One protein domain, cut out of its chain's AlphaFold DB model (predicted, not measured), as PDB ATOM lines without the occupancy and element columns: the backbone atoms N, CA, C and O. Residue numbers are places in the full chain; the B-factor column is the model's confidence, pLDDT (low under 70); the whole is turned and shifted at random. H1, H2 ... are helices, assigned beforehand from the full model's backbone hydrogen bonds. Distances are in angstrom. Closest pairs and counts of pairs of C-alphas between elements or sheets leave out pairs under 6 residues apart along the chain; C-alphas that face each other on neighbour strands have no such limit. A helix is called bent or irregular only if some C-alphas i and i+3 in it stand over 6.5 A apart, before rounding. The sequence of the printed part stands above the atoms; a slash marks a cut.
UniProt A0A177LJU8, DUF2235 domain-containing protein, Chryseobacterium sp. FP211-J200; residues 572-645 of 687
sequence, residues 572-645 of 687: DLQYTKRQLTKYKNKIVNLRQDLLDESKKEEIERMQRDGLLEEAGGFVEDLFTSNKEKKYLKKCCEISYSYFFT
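What this domain is: This is residues 572 to 645 of the 687 residues of the protein "DUF2235 domain-containing protein" of Chryseobacterium sp. FP211-J200 (UniProt A0A177LJU8). One long helix, H1, makes the length of a rod; at its far end a long loop turns the chain back, and a shorter helix, H2, packs on the middle of H1 in a helical hairpin. The short helix H3 follows and packs on H1 nearer to its beginning. The printed part has 74 residues with three named helices, in the order H1, H2, H3, and no named strand: all helix. It is only just extended, close to loose, with a radius of gyration of the C-alphas of 17.4 A and spans of 58 by 20 by 19 A.

How they stand to each other: H1, residues 572 to 609, has a kink of 31 degrees near residue 590. H2, residues 625 to 637, touches H1 with residues 631 to 635 alone, and H1 touches H2 with residues 587 to 594 alone; the closest C-alphas of the two, those of Ile 587 and Cys 635, are 6.4 A apart. The two run opposite ways at a shallow tilt of 30 degrees, a helical hairpin. H3, residues 640 to 643, touches residues 579 to 583 of H1; the closest C-alphas, of Gln 579 and Phe 643, are 5.5 A apart. H2 and H3 are apart. In H2 every O i to N i+4 pair is within hydrogen-bond range, in H1 31 of 34; H3 is too short for such a pair.

Where its parts are: H1 runs 57.2 A from C-alpha 572 at (156.101, 194.477, 164.253) to C-alpha 609 at (143.229, 245.942, 185.772). It is only just irregular: C-alphas 572 and 575 are 7.0 A apart. H2 is 18.9 A long. H3, 5.8 A long, ends with C-alpha 643 at (152.591, 210.876, 163.466).

The domain as a whole: The two farthest C-alphas, of Asp 572 and Gly 610, are 58.6 A apart. The printed part has no cut. The link from H1 to H2, residues 610 to 624, is long; that from H2 to H3 is tight. The mean pLDDT of the printed part is 76.8; residues 598 to 599, 602 and 611 to 627 are under 70.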
ATOM      1  N   ASP A 572     156.335 193.730 165.492       88.94
ATOM      2  CA  ASP A 572     156.101 194.477 164.253       88.94
ATOM      3  C   ASP A 572     155.112 195.651 164.411       88.94
ATOM      4  O   ASP A 572     155.200 196.645 163.688       88.94
ATOM      5  N   LEU A 573     154.232 195.612 165.414       93.38
ATOM      6  CA  LEU A 573     153.308 196.695 165.753       93.38
ATOM      7  C   LEU A 573     153.862 197.687 166.791       93.38
ATOM      8  O   LEU A 573     153.227 198.716 167.043       93.38
ATOM      9  N   GLN A 574     155.048 197.463 167.370       93.00
ATOM     10  CA  GLN A 574     155.591 198.348 168.412       93.00
ATOM     11  C   GLN A 574     155.912 199.759 167.893       93.00
ATOM     12  O   GLN A 574     155.775 200.736 168.634       93.00
ATOM     13  N   TYR A 575     156.289 199.911 166.618       92.25
ATOM     14  CA  TYR A 575     156.418 201.237 165.997       92.25
ATOM     15  C   TYR A 575     155.061 201.956 165.940       92.25
ATOM     16  O   TYR A 575     154.947 203.093 166.404       92.25
ATOM     17  N   THR A 576     154.026 201.270 165.448       93.75
ATOM     18  CA  THR A 576     152.642 201.766 165.384       93.75
ATOM     19  C   THR A 576     152.134 202.170 166.767       93.75
ATOM     20  O   THR A 576     151.639 203.287 166.926       93.75
ATOM     21  N   LYS A 577     152.345 201.324 167.790       95.44
ATOM     22  CA  LYS A 577     152.035 201.630 169.196       95.44
ATOM     23  C   LYS A 577     152.701 202.940 169.629       95.44
ATOM     24  O   LYS A 577     152.016 203.831 170.120       95.44
ATOM     25  N   ARG A 578     154.007 203.117 169.379       95.56
ATOM     26  CA  ARG A 578     154.736 204.350 169.740       95.56
ATOM     27  C   ARG A 578     154.183 205.605 169.058       95.56
ATOM     28  O   ARG A 578     154.053 206.625 169.733       95.56
ATOM     29  N   GLN A 579     153.847 205.568 167.765       95.00
ATOM     30  CA  GLN A 579     153.288 206.754 167.090       95.00
ATOM     31  C   GLN A 579     151.864 207.067 167.563       95.00
ATOM     32  O   GLN A 579     151.552 208.226 167.835       95.00
ATOM     33  N   LEU A 580     151.024 206.045 167.755       95.94
ATOM     34  CA  LEU A 580     149.678 206.230 168.301       95.94
ATOM     35  C   LEU A 580     149.704 206.704 169.764       95.94
ATOM     36  O   LEU A 580     148.840 207.485 170.146       95.94
ATOM     37  N   THR A 581     150.716 206.341 170.560       97.25
ATOM     38  CA  THR A 581     150.907 206.897 171.913       97.25
ATOM     39  C   THR A 581     151.281 208.379 171.868       97.25
ATOM     40  O   THR A 581     150.760 209.157 172.662       97.25
ATOM     41  N   LYS A 582     152.118 208.824 170.917       96.44
ATOM     42  CA  LYS A 582     152.380 210.267 170.724       96.44
ATOM     43  C   LYS A 582     151.106 211.025 170.341       96.44
ATOM     44  O   LYS A 582     150.863 212.099 170.882       96.44
ATOM     45  N   TYR A 583     150.288 210.451 169.456       95.25
ATOM     46  CA  TYR A 583     148.977 210.995 169.095       95.25
ATOM     47  C   TYR A 583     148.040 211.080 170.313       95.25
ATOM     48  O   TYR A 583     147.554 212.170 170.618       95.25
ATOM     49  N   LYS A 584     147.872 209.975 171.064       95.31
ATOM     50  CA  LYS A 584     147.118 209.907 172.335       95.31
ATOM     51  C   LYS A 584     147.540 211.046 173.261       95.31
ATOM     52  O   LYS A 584     146.717 211.878 173.635       95.31
ATOM     53  N   ASN A 585     148.834 211.130 173.560       94.94
ATOM     54  CA  ASN A 585     149.374 212.107 174.497       94.94
ATOM     55  C   ASN A 585     149.199 213.549 173.994       94.94
ATOM     56  O   ASN A 585     148.917 214.433 174.797       94.94
ATOM     57  N   LYS A 586     149.287 213.811 172.679       93.62
ATOM     58  CA  LYS A 586     149.056 215.165 172.153       93.62
ATOM     59  C   LYS A 586     147.596 215.613 172.295       93.62
ATOM     60  O   LYS A 586     147.371 216.784 172.593       93.62
ATOM     61  N   ILE A 587     146.623 214.711 172.133       90.00
ATOM     62  CA  ILE A 587     145.200 215.009 172.383       90.00
ATOM     63  C   ILE A 587     144.919 215.186 173.882       90.00
ATOM     64  O   ILE A 587     144.205 216.113 174.264       90.00
ATOM     65  N   VAL A 588     145.491 214.330 174.737       89.56
ATOM     66  CA  VAL A 588     145.333 214.407 176.202       89.56
ATOM     67  C   VAL A 588     145.882 215.732 176.740       89.56
ATOM     68  O   VAL A 588     145.163 216.467 177.418       89.56
ATOM     69  N   ASN A 589     147.122 216.074 176.380       89.75
ATOM     70  CA  ASN A 589     147.801 217.266 176.888       89.75
ATOM     71  C   ASN A 589     147.178 218.566 176.365       89.75
ATOM     72  O   ASN A 589     147.177 219.557 177.083       89.75
ATOM     73  N   LEU A 590     146.563 218.561 175.174       86.00
ATOM     74  CA  LEU A 590     145.910 219.742 174.598       86.00
ATOM     75  C   LEU A 590     144.859 220.372 175.531       86.00
ATOM     76  O   LEU A 590     144.671 221.587 175.495       86.00
ATOM     77  N   ARG A 591     144.172 219.582 176.370       77.94
ATOM     78  CA  ARG A 591     143.276 220.142 177.393       77.94
ATOM     79  C   ARG A 591     144.061 220.961 178.418       77.94
ATOM     80  O   ARG A 591     143.647 222.072 178.725       77.94
ATOM     81  N   GLN A 592     145.159 220.415 178.936       76.38
ATOM     82  CA  GLN A 592     145.989 221.072 179.943       76.38
ATOM     83  C   GLN A 592     146.672 222.318 179.360       76.38
ATOM     84  O   GLN A 592     146.517 223.396 179.927       76.38
ATOM     85  N   ASP A 593     147.262 222.205 178.161       82.12
ATOM     86  CA  ASP A 593     147.846 223.317 177.394       82.12
ATOM     87  C   ASP A 593     146.872 224.521 177.311       82.12
ATOM     88  O   ASP A 593     147.267 225.668 177.506       82.12
ATOM     89  N   LEU A 594     145.580 224.267 177.044       76.62
ATOM     90  CA  LEU A 594     144.534 225.298 176.937       76.62
ATOM     91  C   LEU A 594     144.070 225.868 178.290       76.62
ATOM     92  O   LEU A 594     143.634 227.019 178.347       76.62
ATOM     93  N   LEU A 595     144.117 225.076 179.364       70.94
ATOM     94  CA  LEU A 595     143.803 225.548 180.717       70.94
ATOM     95  C   LEU A 595     144.928 226.443 181.251       70.94
ATOM     96  O   LEU A 595     144.642 227.475 181.856       70.94
ATOM     97  N   ASP A 596     146.185 226.101 180.972       74.94
ATOM     98  CA  ASP A 596     147.350 226.871 181.414       74.94
ATOM     99  C   ASP A 596     147.541 228.155 180.582       74.94
ATOM    100  O   ASP A 596     147.782 229.217 181.159       74.94
ATOM    101  N   GLU A 597     147.307 228.105 179.258       74.56
ATOM    102  CA  GLU A 597     147.159 229.296 178.393       74.56
ATOM    103  C   GLU A 597     146.111 230.259 178.986       74.56
ATOM    104  O   GLU A 597     146.385 231.442 179.186       74.56
ATOM    105  N   SER A 598     144.940 229.734 179.373       66.38
ATOM    106  CA  SER A 598     143.863 230.528 179.973       66.38
ATOM    107  C   SER A 598     144.206 231.101 181.350       66.38
ATOM    108  O   SER A 598     143.808 232.229 181.632       66.38
ATOM    109  N   LYS A 599     144.881 230.348 182.230       68.06
ATOM    110  CA  LYS A 599     145.305 230.859 183.546       68.06
ATOM    111  C   LYS A 599     146.268 232.033 183.375       68.06
ATOM    112  O   LYS A 599     146.149 233.027 184.085       68.06
ATOM    113  N   LYS A 600     147.173 231.949 182.394       74.44
ATOM    114  CA  LYS A 600     148.108 233.029 182.061       74.44
ATOM    115  C   LYS A 600     147.392 234.278 181.532       74.44
ATOM    116  O   LYS A 600     147.629 235.358 182.060       74.44
ATOM    117  N   GLU A 601     146.487 234.132 180.559       74.56
ATOM    118  CA  GLU A 601     145.682 235.246 180.016       74.56
ATOM    119  C   GLU A 601     144.868 235.978 181.106       74.56
ATOM    120  O   GLU A 601     144.735 237.204 181.078       74.56
ATOM    121  N   GLU A 602     144.321 235.233 182.074       69.31
ATOM    122  CA  GLU A 602     143.533 235.763 183.194       69.31
ATOM    123  C   GLU A 602     144.404 236.539 184.195       69.31
ATOM    124  O   GLU A 602     144.055 237.664 184.554       69.31
ATOM    125  N   ILE A 603     145.567 235.990 184.573       70.44
ATOM    126  CA  ILE A 603     146.556 236.673 185.423       70.44
ATOM    127  C   ILE A 603     147.040 237.964 184.748       70.44
ATOM    128  O   ILE A 603     147.035 239.018 185.376       70.44
ATOM    129  N   GLU A 604     147.381 237.920 183.456       78.31
ATOM    130  CA  GLU A 604     147.781 239.108 182.689       78.31
ATOM    131  C   GLU A 604     146.665 240.165 182.612       78.31
ATOM    132  O   GLU A 604     146.951 241.363 182.574       78.31
ATOM    133  N   ARG A 605     145.386 239.758 182.600       77.88
ATOM    134  CA  ARG A 605     144.253 240.692 182.681       77.88
ATOM    135  C   ARG A 605     144.156 241.327 184.068       77.88
ATOM    136  O   ARG A 605     144.140 242.546 184.161       77.88
ATOM    137  N   MET A 606     144.161 240.522 185.132       70.00
ATOM    138  CA  MET A 606     144.087 241.015 186.514       70.00
ATOM    139  C   MET A 606     145.272 241.929 186.873       70.00
ATOM    140  O   MET A 606     145.091 242.893 187.613       70.00
ATOM    141  N   GLN A 607     146.458 241.680 186.301       77.81
ATOM    142  CA  GLN A 607     147.622 242.568 186.397       77.81
ATOM    143  C   GLN A 607     147.393 243.922 185.713       77.81
ATOM    144  O   GLN A 607     147.752 244.948 186.285       77.81
ATOM    145  N   ARG A 608     146.789 243.951 184.514       81.81
ATOM    146  CA  ARG A 608     146.445 245.209 183.818       81.81
ATOM    147  C   ARG A 608     145.368 246.009 184.549       81.81
ATOM    148  O   ARG A 608     145.455 247.231 184.581       81.81
ATOM    149  N   ASP A 609     144.389 245.320 185.126       83.00
ATOM    150  CA  ASP A 609     143.229 245.942 185.772       83.00
ATOM    151  C   ASP A 609     143.510 246.358 187.236       83.00
ATOM    152  O   ASP A 609     142.665 246.986 187.867       83.00
ATOM    153  N   GLY A 610     144.685 246.019 187.789       77.25
ATOM    154  CA  GLY A 610     145.080 246.346 189.168       77.25
ATOM    155  C   GLY A 610     144.429 245.481 190.257       77.25
ATOM    156  O   GLY A 610     144.542 245.794 191.436       77.25
ATOM    157  N   LEU A 611     143.768 244.381 189.882       67.94
ATOM    158  CA  LEU A 611     142.907 243.566 190.757       67.94
ATOM    159  C   LEU A 611     143.622 242.358 191.396       67.94
ATOM    160  O   LEU A 611     142.974 241.427 191.872       67.94
ATOM    161  N   LEU A 612     144.958 242.321 191.367       63.81
ATOM    162  CA  LEU A 612     145.718 241.116 191.719       63.81
ATOM    163  C   LEU A 612     145.680 240.767 193.220       63.81
ATOM    164  O   LEU A 612     145.757 239.591 193.563       63.81
ATOM    165  N   GLU A 613     145.553 241.765 194.099       56.72
ATOM    166  CA  GLU A 613     145.582 241.570 195.560       56.72
ATOM    167  C   GLU A 613     144.232 241.110 196.143       56.72
ATOM    168  O   GLU A 613     144.203 240.485 197.201       56.72
ATOM    169  N   GLU A 614     143.116 241.337 195.441       54.72
ATOM    170  CA  GLU A 614     141.775 240.902 195.876       54.72
ATOM    171  C   GLU A 614     141.413 239.480 195.407       54.72
ATOM    172  O   GLU A 614     140.431 238.893 195.867       54.72
ATOM    173  N   ALA A 615     142.204 238.888 194.505       51.25
ATOM    174  CA  ALA A 615     141.932 237.601 193.857       51.25
ATOM    175  C   ALA A 615     142.257 236.379 194.748       51.25
ATOM    176  O   ALA A 615     142.959 235.447 194.342       51.25
ATOM    177  N   GLY A 616     141.706 236.360 195.965       45.53
ATOM    178  CA  GLY A 616     141.784 235.259 196.922       45.53
ATOM    179  C   GLY A 616     141.064 233.985 196.459       45.53
ATOM    180  O   GLY A 616     140.021 233.626 196.994       45.53
ATOM    181  N   GLY A 617     141.650 233.270 195.495       51.84
ATOM    182  CA  GLY A 617     141.423 231.838 195.292       51.84
ATOM    183  C   GLY A 617     140.126 231.404 194.600       51.84
ATOM    184  O   GLY A 617     139.523 230.440 195.054       51.84
ATOM    185  N   PHE A 618     139.730 232.012 193.472       48.81
ATOM    186  CA  PHE A 618     138.717 231.422 192.569       48.81
ATOM    187  C   PHE A 618     139.051 231.639 191.080       48.81
ATOM    188  O   PHE A 618     138.594 232.588 190.447       48.81
ATOM    189  N   VAL A 619     139.839 230.721 190.503       46.78
ATOM    190  CA  VAL A 619     140.144 230.666 189.051       46.78
ATOM    191  C   VAL A 619     139.680 229.340 188.412       46.78
ATOM    192  O   VAL A 619     139.661 229.208 187.192       46.78
ATOM    193  N   GLU A 620     139.252 228.346 189.201       46.97
ATOM    194  CA  GLU A 620     138.866 227.025 188.670       46.97
ATOM    195  C   GLU A 620     137.459 226.964 188.048       46.97
ATOM    196  O   GLU A 620     137.228 226.103 187.205       46.97
ATOM    197  N   ASP A 621     136.560 227.904 188.366       46.75
ATOM    198  CA  ASP A 621     135.168 227.897 187.874       46.75
ATOM    199  C   ASP A 621     134.890 228.864 186.693       46.75
ATOM    200  O   ASP A 621     133.785 228.883 186.148       46.75
ATOM    201  N   LEU A 622     135.879 229.640 186.217       45.19
ATOM    202  CA  LEU A 622     135.715 230.608 185.106       45.19
ATOM    203  C   LEU A 622     135.910 229.999 183.692       45.19
ATOM    204  O   LEU A 622     136.646 230.506 182.831       45.19
ATOM    205  N   PHE A 623     135.196 228.906 183.397       52.25
ATOM    206  CA  PHE A 623     135.287 228.217 182.101       52.25
ATOM    207  C   PHE A 623     134.031 228.360 181.232       52.25
ATOM    208  O   PHE A 623     133.034 227.661 181.367       52.25
ATOM    209  N   THR A 624     134.120 229.284 180.272       56.31
ATOM    210  CA  THR A 624     133.070 229.577 179.290       56.31
ATOM    211  C   THR A 624     133.010 228.554 178.151       56.31
ATOM    212  O   THR A 624     134.031 228.067 177.657       56.31
ATOM    213  N   SER A 625     131.801 228.326 177.630       57.75
ATOM    214  CA  SER A 625     131.506 227.430 176.496       57.75
ATOM    215  C   SER A 625     132.302 227.717 175.208       57.75
ATOM    216  O   SER A 625     132.438 226.847 174.349       57.75
ATOM    217  N   ASN A 626     132.878 228.915 175.059       61.56
ATOM    218  CA  ASN A 626     133.769 229.246 173.943       61.56
ATOM    219  C   ASN A 626     135.136 228.535 174.026       61.56
ATOM    220  O   ASN A 626     135.700 228.192 172.986       61.56
ATOM    221  N   LYS A 627     135.652 228.257 175.233       68.81
ATOM    222  CA  LYS A 627     136.925 227.535 175.425       68.81
ATOM    223  C   LYS A 627     136.770 226.045 175.095       68.81
ATOM    224  O   LYS A 627     137.631 225.469 174.434       68.81
ATOM    225  N   GLU A 628     135.633 225.451 175.448       70.62
ATOM    226  CA  GLU A 628     135.284 224.077 175.062       70.62
ATOM    227  C   GLU A 628     135.176 223.932 173.534       70.62
ATOM    228  O   GLU A 628     135.748 223.012 172.949       70.62
ATOM    229  N   LYS A 629     134.566 224.911 172.847       75.06
ATOM    230  CA  LYS A 629     134.577 224.985 171.375       75.06
ATOM    231  C   LYS A 629     136.004 225.096 170.801       75.06
ATOM    232  O   LYS A 629     136.286 224.433 169.803       75.06
ATOM    233  N   LYS A 630     136.914 225.872 171.420       78.00
ATOM    234  CA  LYS A 630     138.350 225.965 171.035       78.00
ATOM    235  C   LYS A 630     139.045 224.600 171.168       78.00
ATOM    236  O   LYS A 630     139.743 224.193 170.240       78.00
ATOM    237  N   TYR A 631     138.808 223.877 172.267       79.62
ATOM    238  CA  TYR A 631     139.315 222.516 172.500       79.62
ATOM    239  C   TYR A 631     138.793 221.520 171.458       79.62
ATOM    240  O   TYR A 631     139.585 220.939 170.718       79.62
ATOM    241  N   LEU A 632     137.469 221.390 171.321       78.75
ATOM    242  CA  LEU A 632     136.837 220.462 170.377       78.75
ATOM    243  C   LEU A 632     137.244 220.738 168.919       78.75
ATOM    244  O   LEU A 632     137.395 219.793 168.141       78.75
ATOM    245  N   LYS A 633     137.459 222.011 168.550       81.94
ATOM    246  CA  LYS A 633     138.004 222.395 167.241       81.94
ATOM    247  C   LYS A 633     139.448 221.911 167.069       81.94
ATOM    248  O   LYS A 633     139.693 221.148 166.139       81.94
ATOM    249  N   LYS A 634     140.367 222.274 167.977       82.62
ATOM    250  CA  LYS A 634     141.781 221.851 167.908       82.62
ATOM    251  C   LYS A 634     141.930 220.318 167.916       82.62
ATOM    252  O   LYS A 634     142.747 219.788 167.172       82.62
ATOM    253  N   CYS A 635     141.106 219.584 168.673       81.31
ATOM    254  CA  CYS A 635     141.084 218.114 168.636       81.31
ATOM    255  C   CYS A 635     140.715 217.557 167.250       81.31
ATOM    256  O   CYS A 635     141.303 216.572 166.816       81.31
ATOM    257  N   CYS A 636     139.776 218.188 166.534       77.81
ATOM    258  CA  CYS A 636     139.395 217.772 165.179       77.81
ATOM    259  C   CYS A 636     140.463 218.086 164.113       77.81
ATOM    260  O   CYS A 636     140.382 217.540 163.015       77.81
ATOM    261  N   GLU A 637     141.429 218.958 164.411       84.44
ATOM    262  CA  GLU A 637     142.519 219.346 163.504       84.44
ATOM    263  C   GLU A 637     143.742 218.417 163.618       84.44
ATOM    264  O   GLU A 637     144.578 218.390 162.718       84.44
ATOM    265  N   ILE A 638     143.856 217.621 164.689       85.75
ATOM    266  CA  ILE A 638     144.993 216.721 164.926       85.75
ATOM    267  C   ILE A 638     144.654 215.313 164.416       85.75
ATOM    268  O   ILE A 638     143.962 214.538 165.077       85.75
ATOM    269  N   SER A 639     145.185 214.958 163.246       88.00
ATOM    270  CA  SER A 639     145.098 213.601 162.694       88.00
ATOM    271  C   SER A 639     146.193 212.685 163.251       88.00
ATOM    272  O   SER A 639     147.351 213.095 163.370       88.00
ATOM    273  N   TYR A 640     145.868 211.407 163.481       89.00
ATOM    274  CA  TYR A 640     146.869 210.373 163.776       89.00
ATOM    275  C   TYR A 640     147.908 210.245 162.647       89.00
ATOM    276  O   TYR A 640     149.066 209.920 162.909       89.00
ATOM    277  N   SER A 641     147.522 210.524 161.394       86.50
ATOM    278  CA  SER A 641     148.389 210.352 160.222       86.50
ATOM    279  C   SER A 641     149.624 211.256 160.246       86.50
ATOM    280  O   SER A 641     150.660 210.866 159.716       86.50
ATOM    281  N   TYR A 642     149.573 212.403 160.933       88.81
ATOM    282  CA  TYR A 642     150.728 213.296 161.102       88.81
ATOM    283  C   TYR A 642     151.869 212.680 161.929       88.81
ATOM    284  O   TYR A 642     152.999 213.156 161.871       88.81
ATOM    285  N   PHE A 643     151.597 211.604 162.674       90.25
ATOM    286  CA  PHE A 643     152.591 210.876 163.466       90.25
ATOM    287  C   PHE A 643     153.237 209.715 162.682       90.25
ATOM    288  O   PHE A 643     154.196 209.108 163.160       90.25
ATOM    289  N   PHE A 644     152.762 209.426 161.462       86.31
ATOM    290  CA  PHE A 644     153.332 208.433 160.549       86.31
ATOM    291  C   PHE A 644     154.130 209.137 159.443       86.31
ATOM    292  O   PHE A 644     153.604 209.475 158.387       86.31
ATOM    293  N   THR A 645     155.427 209.338 159.673       78.12
ATOM    294  CA  THR A 645     156.322 210.063 158.748       78.12
ATOM    295  C   THR A 645     156.686 209.294 157.471       78.12
ATOM    296  O   THR A 645     157.253 209.874 156.549       78.12
TER     297      THR A 645